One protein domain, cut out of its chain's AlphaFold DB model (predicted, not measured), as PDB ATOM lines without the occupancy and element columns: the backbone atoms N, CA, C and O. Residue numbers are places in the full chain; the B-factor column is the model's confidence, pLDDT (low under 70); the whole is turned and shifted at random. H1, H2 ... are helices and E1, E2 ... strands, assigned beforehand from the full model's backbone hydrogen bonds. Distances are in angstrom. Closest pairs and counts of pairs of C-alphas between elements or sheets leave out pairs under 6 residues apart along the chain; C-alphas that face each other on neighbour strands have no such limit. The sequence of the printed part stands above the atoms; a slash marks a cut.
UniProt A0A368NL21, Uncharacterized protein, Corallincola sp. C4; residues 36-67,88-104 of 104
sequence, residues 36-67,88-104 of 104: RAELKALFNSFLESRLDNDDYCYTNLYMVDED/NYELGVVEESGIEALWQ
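What this domain is: This is residues 36 to 67 and 88 to 104 of the 104 residues of an uncharacterized protein of Corallincola sp. C4 (UniProt A0A368NL21). A helix, H1, and an extended strand, E1, form the two legs of a U, joined at one end by the loop of residues 49 to 58; two further helices, H2 and the short H3, make a small pair along one side of the U, with H2 packed on H1. The fit is loose around the strand, which stays apart from the three helices. The printed part has 49 residues with three named helices and one named strand, in the order H1, E1, H2, H3; the class is mostly helix, and E1 pairs with no named strand. The whole is only just compact, close to loose, with a radius of gyration of the C-alphas of 11.3 A, and it is elongated, spanning 37 by 19 by 18 A.

How they stand to each other: H1, residues 36 to 48, touches H2, residues 88 to 97, with residues 43 to 47 alone. Their closest C-alphas are those of Leu 47 and Leu 91, 6.8 A apart. The two helices run opposite ways at a steep tilt of 59 degrees. E1, residues 59 to 64, is apart from H1 and from H2. H2 touches H3, residues 99 to 103, where the closest C-alphas, those of Val 94 and Ala 101, are 6.6 A apart. H3 is close to H1 but not clearly touching it: the closest C-alphas, those of Lys 40 and Ile 99, are 7.4 A apart. E1 and H3 are apart. In H1 and H2 every O i to N i+4 pair is within hydrogen-bond range; in H3 it is 0 of 1, while 2 of 2 O i to N i+3 pairs are within range.

Where its parts are: H1 begins with C-alpha 36 at (-23.811, -80.538, 64.778) and measures 18.6 A from first to last C-alpha over 13 residues. E1, Thr 59 to Val 64, begins with C-alpha 59 at (-18.304, -95.574, 63.329) and measures 15.6 A. H2, Asn 88 to Ser 97, measures 14.3 A. H3, Ile 99 to Trp 103, measures 7.9 A and ends with C-alpha 103 at (-12.919, -81.593, 57.068).

The domain as a whole: The two C-alphas farthest apart are those of Asp 52 and Asp 67, 37.5 A. Residues 68 to 87 are not printed, and C-alphas 67 and 88 are 30.1 A apart across this cut, which falls in the link from E1 to H2. Of the links that are printed whole, H1 to E1 is short and H2 to H3 is tight; neither is long. The mean pLDDT of the printed part is 94.0, and no printed residue is under 70. Gln 104 is the last residue of the chain.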
ATOM      1  N   ARG A  36     -25.155 -80.862  64.274       92.94
ATOM      2  CA  ARG A  36     -23.811 -80.538  64.778       92.94
ATOM      3  C   ARG A  36     -23.689 -80.706  66.294       92.94
ATOM      4  O   ARG A  36     -22.653 -81.140  66.788       92.94
ATOM      5  N   ALA A  37     -24.728 -80.315  67.035       93.31
ATOM      6  CA  ALA A  37     -24.724 -80.382  68.493       93.31
ATOM      7  C   ALA A  37     -24.777 -81.833  68.988       93.31
ATOM      8  O   ALA A  37     -24.018 -82.200  69.882       93.31
ATOM      9  N   GLU A  38     -25.627 -82.658  68.372       95.62
ATOM     10  CA  GLU A  38     -25.744 -84.081  68.707       95.62
ATOM     11  C   GLU A  38     -24.469 -84.841  68.342       95.62
ATOM     12  O   GLU A  38     -24.004 -85.658  69.131       95.62
ATOM     13  N   LEU A  39     -23.843 -84.510  67.209       95.94
ATOM     14  CA  LEU A  39     -22.565 -85.104  66.830       95.94
ATOM     15  C   LEU A  39     -21.465 -84.777  67.849       95.94
ATOM     16  O   LEU A  39     -20.685 -85.646  68.226       95.94
ATOM     17  N   LYS A  40     -21.426 -83.537  68.353       95.81
ATOM     18  CA  LYS A  40     -20.506 -83.151  69.434       95.81
ATOM     19  C   LYS A  40     -20.708 -83.987  70.693       95.81
ATOM     20  O   LYS A  40     -19.734 -84.429  71.292       95.81
ATOM     21  N   ALA A  41     -21.961 -84.214  71.081       96.69
ATOM     22  CA  ALA A  41     -22.278 -85.063  72.224       96.69
ATOM     23  C   ALA A  41     -21.850 -86.523  71.986       96.69
ATOM     24  O   ALA A  41     -21.284 -87.140  72.886       96.69
ATOM     25  N   LEU A  42     -22.046 -87.044  70.771       96.94
ATOM     26  CA  LEU A  42     -21.600 -88.382  70.389       96.94
ATOM     27  C   LEU A  42     -20.076 -88.530  70.509       96.94
ATOM     28  O   LEU A  42     -19.602 -89.458  71.158       96.94
ATOM     29  N   PHE A  43     -19.307 -87.594  69.948       97.31
ATOM     30  CA  PHE A  43     -17.844 -87.633  70.037       97.31
ATOM     31  C   PHE A  43     -17.349 -87.561  71.480       97.31
ATOM     32  O   PHE A  43     -16.444 -88.305  71.840       97.31
ATOM     33  N   ASN A  44     -17.971 -86.739  72.329       96.50
ATOM     34  CA  ASN A  44     -17.637 -86.723  73.754       96.50
ATOM     35  C   ASN A  44     -17.846 -88.101  74.394       96.50
ATOM     36  O   ASN A  44     -16.999 -88.541  75.163       96.50
ATOM     37  N   SER A  45     -18.919 -88.815  74.035       96.81
ATOM     38  CA  SER A  45     -19.138 -90.170  74.550       96.81
ATOM     39  C   SER A  45     -18.063 -91.158  74.083       96.81
ATOM     40  O   SER A  45     -17.591 -91.953  74.890       96.81
ATOM     41  N   PHE A  46     -17.595 -91.061  72.831       96.00
ATOM     42  CA  PHE A  46     -16.483 -91.879  72.334       96.00
ATOM     43  C   PHE A  46     -15.164 -91.568  73.045       96.00
ATOM     44  O   PHE A  46     -14.400 -92.485  73.331       96.00
ATOM     45  N   LEU A  47     -14.901 -90.295  73.361       95.12
ATOM     46  CA  LEU A  47     -13.728 -89.885  74.139       95.12
ATOM     47  C   LEU A  47     -13.774 -90.445  75.567       95.12
ATOM     48  O   LEU A  47     -12.766 -90.949  76.061       95.12
ATOM     49  N   GLU A  48     -14.940 -90.403  76.215       95.62
ATOM     50  CA  GLU A  48     -15.147 -90.959  77.559       95.62
ATOM     51  C   GLU A  48     -15.022 -92.488  77.589       95.62
ATOM     52  O   GLU A  48     -14.529 -93.050  78.568       95.62
ATOM     53  N   SER A  49     -15.445 -93.168  76.520       94.62
ATOM     54  CA  SER A  49     -15.390 -94.625  76.386       94.62
ATOM     55  C   SER A  49     -14.247 -95.113  75.493       94.62
ATOM     56  O   SER A  49     -14.363 -96.193  74.904       94.62
ATOM     57  N   ARG A  50     -13.172 -94.325  75.343       93.44
ATOM     58  CA  ARG A  50     -12.076 -94.648  74.422       93.44
ATOM     59  C   ARG A  50     -11.443 -95.992  74.795       93.44
ATOM     60  O   ARG A  50     -11.079 -96.223  75.949       93.44
ATOM     61  N   LEU A  51     -11.318 -96.877  73.812       92.12
ATOM     62  CA  LEU A  51     -10.753 -98.214  73.969       92.12
ATOM     63  C   LEU A  51      -9.250 -98.219  73.661       92.12
ATOM     64  O   LEU A  51      -8.799 -97.576  72.713       92.12
ATOM     65  N   ASP A  52      -8.490 -99.013  74.417       89.50
ATOM     66  CA  ASP A  52      -7.073 -99.313  74.152       89.50
ATOM     67  C   ASP A  52      -6.956-100.399  73.064       89.50
ATOM     68  O   ASP A  52      -6.523-101.527  73.299       89.50
ATOM     69  N   ASN A  53      -7.504-100.091  71.890       90.62
ATOM     70  CA  ASN A  53      -7.458-100.921  70.696       90.62
ATOM     71  C   ASN A  53      -7.390-100.014  69.468       90.62
ATOM     72  O   ASN A  53      -8.399 -99.429  69.076       90.62
ATOM     73  N   ASP A  54      -6.207 -99.928  68.868       82.44
ATOM     74  CA  ASP A  54      -5.949 -99.046  67.729       82.44
ATOM     75  C   ASP A  54      -6.708 -99.457  66.461       82.44
ATOM     76  O   ASP A  54      -6.949 -98.608  65.612       82.44
ATOM     77  N   ASP A  55      -7.165-100.710  66.366       85.62
ATOM     78  CA  ASP A  55      -7.935-101.210  65.221       85.62
ATOM     79  C   ASP A  55      -9.462-101.045  65.404       85.62
ATOM     80  O   ASP A  55     -10.254-101.532  64.590       85.62
ATOM     81  N   TYR A  56      -9.924-100.436  66.506       92.88
ATOM     82  CA  TYR A  56     -11.357-100.258  66.750       92.88
ATOM     83  C   TYR A  56     -11.912 -99.029  66.020       92.88
ATOM     84  O   TYR A  56     -11.626 -97.889  66.380       92.88
ATOM     85  N   CYS A  57     -12.798 -99.276  65.054       95.62
ATOM     86  CA  CYS A  57     -13.610 -98.244  64.418       95.62
ATOM     87  C   CYS A  57     -14.923 -98.057  65.193       95.62
ATOM     88  O   CYS A  57     -15.746 -98.973  65.281       95.62
ATOM     89  N   TYR A  58     -15.122 -96.861  65.748       96.00
ATOM     90  CA  TYR A  58     -16.328 -96.493  66.489       96.00
ATOM     91  C   TYR A  58     -17.520 -96.352  65.543       96.00
ATOM     92  O   TYR A  58     -18.625 -96.791  65.858       96.00
ATOM     93  N   THR A  59     -17.297 -95.735  64.379       97.44
ATOM     94  CA  THR A  59     -18.304 -95.574  63.329       97.44
ATOM     95  C   THR A  59     -17.687 -95.058  62.027       97.44
ATOM     96  O   THR A  59     -16.671 -94.362  62.053       97.44
ATOM     97  N   ASN A  60     -18.341 -95.311  60.893       97.00
ATOM     98  CA  ASN A  60     -18.136 -94.502  59.693       97.00
ATOM     99  C   ASN A  60     -18.934 -93.200  59.834       97.00
ATOM    100  O   ASN A  60     -20.156 -93.234  59.965       97.00
ATOM    101  N   LEU A  61     -18.266 -92.051  59.782       97.19
ATOM    102  CA  LEU A  61     -18.887 -90.731  59.838       97.19
ATOM    103  C   LEU A  61     -18.961 -90.122  58.442       97.19
ATOM    104  O   LEU A  61     -17.929 -89.837  57.846       97.19
ATOM    105  N   TYR A  62     -20.162 -89.817  57.970       95.31
ATOM    106  CA  TYR A  62     -20.415 -89.123  56.710       95.31
ATOM    107  C   TYR A  62     -20.881 -87.696  56.984       95.31
ATOM    108  O   TYR A  62     -21.715 -87.473  57.864       95.31
ATOM    109  N   MET A  63     -20.403 -86.737  56.195       94.06
ATOM    110  CA  MET A  63     -20.951 -85.382  56.174       94.06
ATOM    111  C   MET A  63     -21.825 -85.194  54.938       94.06
ATOM    112  O   MET A  63     -21.405 -85.475  53.815       94.06
ATOM    113  N   VAL A  64     -23.030 -84.677  55.158       92.38
ATOM    114  CA  VAL A  64     -23.958 -84.285  54.102       92.38
ATOM    115  C   VAL A  64     -24.181 -82.784  54.217       92.38
ATOM    116  O   VAL A  64     -24.854 -82.310  55.132       92.38
ATOM    117  N   ASP A  65     -23.583 -82.023  53.310       92.38
ATOM    118  CA  ASP A  65     -23.654 -80.559  53.285       92.38
ATOM    119  C   ASP A  65     -24.358 -79.992  52.047       92.38
ATOM    120  O   ASP A  65     -24.602 -78.789  51.967       92.38
ATOM    121  N   GLU A  66     -24.749 -80.866  51.126       90.50
ATOM    122  CA  GLU A  66     -25.563 -80.554  49.961       90.50
ATOM    123  C   GLU A  66     -26.404 -81.765  49.534       90.50
ATOM    124  O   GLU A  66     -26.216 -82.887  50.015       90.50
ATOM    125  N   ASP A  67     -27.330 -81.540  48.598       87.75
ATOM    126  CA  ASP A  67     -28.109 -82.609  47.978       87.75
ATOM    127  C   ASP A  67     -27.182 -83.614  47.284       87.75
ATOM    128  O   ASP A  67     -26.639 -83.355  46.207       87.75
ATOM    129  N   ASN A  88      -9.146 -94.279  66.926       96.50
ATOM    130  CA  ASN A  88      -8.462 -93.548  67.994       96.50
ATOM    131  C   ASN A  88      -7.689 -92.318  67.479       96.50
ATOM    132  O   ASN A  88      -7.594 -91.318  68.198       96.50
ATOM    133  N   TYR A  89      -7.174 -92.363  66.246       95.25
ATOM    134  CA  TYR A  89      -6.484 -91.231  65.631       95.25
ATOM    135  C   TYR A  89      -7.430 -90.044  65.404       95.25
ATOM    136  O   TYR A  89      -7.155 -88.941  65.884       95.25
ATOM    137  N   GLU A  90      -8.573 -90.261  64.750       96.44
ATOM    138  CA  GLU A  90      -9.568 -89.216  64.492       96.44
ATOM    139  C   GLU A  90     -10.135 -88.662  65.800       96.44
ATOM    140  O   GLU A  90     -10.331 -87.452  65.921       96.44
ATOM    141  N   LEU A  91     -10.348 -89.514  66.811       96.06
ATOM    142  CA  LEU A  91     -10.742 -89.050  68.141       96.06
ATOM    143  C   LEU A  91      -9.702 -88.104  68.752       96.06
ATOM    144  O   LEU A  91     -10.090 -87.111  69.363       96.06
ATOM    145  N   GLY A  92      -8.407 -88.382  68.579       95.69
ATOM    146  CA  GLY A  92      -7.330 -87.489  69.015       95.69
ATOM    147  C   GLY A  92      -7.356 -86.140  68.290       95.69
ATOM    148  O   GLY A  92      -7.287 -85.093  68.931       95.69
ATOM    149  N   VAL A  93      -7.548 -86.151  66.966       96.25
ATOM    150  CA  VAL A  93      -7.688 -84.924  66.160       96.25
ATOM    151  C   VAL A  93      -8.877 -84.085  66.637       96.25
ATOM    152  O   VAL A  93      -8.758 -82.868  66.798       96.25
ATOM    153  N   VAL A  94     -10.021 -84.721  66.902       95.88
ATOM    154  CA  VAL A  94     -11.225 -84.028  67.381       95.88
ATOM    155  C   VAL A  94     -11.060 -83.497  68.804       95.88
ATOM    156  O   VAL A  94     -11.530 -82.396  69.092       95.88
ATOM    157  N   GLU A  95     -10.391 -84.238  69.684       95.94
ATOM    158  CA  GLU A  95     -10.085 -83.803  71.049       95.94
ATOM    159  C   GLU A  95      -9.203 -82.545  71.062       95.94
ATOM    160  O   GLU A  95      -9.453 -81.623  71.838       95.94
ATOM    161  N   GLU A  96      -8.211 -82.472  70.170       96.94
ATOM    162  CA  GLU A  96      -7.290 -81.336  70.080       96.94
ATOM    163  C   GLU A  96      -7.897 -80.126  69.351       96.94
ATOM    164  O   GLU A  96      -7.753 -78.987  69.802       96.94
ATOM    165  N   SER A  97      -8.565 -80.358  68.217       96.00
ATOM    166  CA  SER A  97      -8.892 -79.307  67.238       96.00
ATOM    167  C   SER A  97     -10.385 -79.176  66.912       96.00
ATOM    168  O   SER A  97     -10.783 -78.267  66.178       96.00
ATOM    169  N   GLY A  98     -11.233 -80.034  67.478       93.94
ATOM    170  CA  GLY A  98     -12.669 -80.080  67.205       93.94
ATOM    171  C   GLY A  98     -13.038 -80.875  65.947       93.94
ATOM    172  O   GLY A  98     -12.197 -81.228  65.127       93.94
ATOM    173  N   ILE A  99     -14.335 -81.153  65.788       92.94
ATOM    174  CA  ILE A  99     -14.886 -82.009  64.715       92.94
ATOM    175  C   ILE A  99     -14.585 -81.452  63.323       92.94
ATOM    176  O   ILE A  99     -14.406 -82.190  62.359       92.94
ATOM    177  N   GLU A 100     -14.526 -80.133  63.210       92.00
ATOM    178  CA  GLU A 100     -14.282 -79.417  61.968       92.00
ATOM    179  C   GLU A 100     -12.895 -79.717  61.392       92.00
ATOM    180  O   GLU A 100     -12.725 -79.617  60.181       92.00
ATOM    181  N   ALA A 101     -11.934 -80.128  62.227       94.31
ATOM    182  CA  ALA A 101     -10.593 -80.509  61.794       94.31
ATOM    183  C   ALA A 101     -10.580 -81.757  60.897       94.31
ATOM    184  O   ALA A 101      -9.676 -81.897  60.081       94.31
ATOM    185  N   LEU A 102     -11.607 -82.612  60.974       94.44
ATOM    186  CA  LEU A 102     -11.763 -83.747  60.059       94.44
ATOM    187  C   LEU A 102     -12.052 -83.300  58.614       94.44
ATOM    188  O   LEU A 102     -11.970 -84.096  57.691       94.44
ATOM    189  N   TRP A 103     -12.432 -82.044  58.378       90.94
ATOM    190  CA  TRP A 103     -12.919 -81.593  57.068       90.94
ATOM    191  C   TRP A 103     -12.091 -80.454  56.460       90.94
ATOM    192  O   TRP A 103     -12.563 -79.815  55.515       90.94
ATOM    193  N   GLN A 104     -10.909 -80.175  57.020       82.75
ATOM    194  CA  GLN A 104      -9.992 -79.127  56.550       82.75
ATOM    195  C   GLN A 104      -9.094 -79.585  55.400       82.75
ATOM    196  O   GLN A 104      -8.781 -80.792  55.318       82.75
TER     197      GLN A 104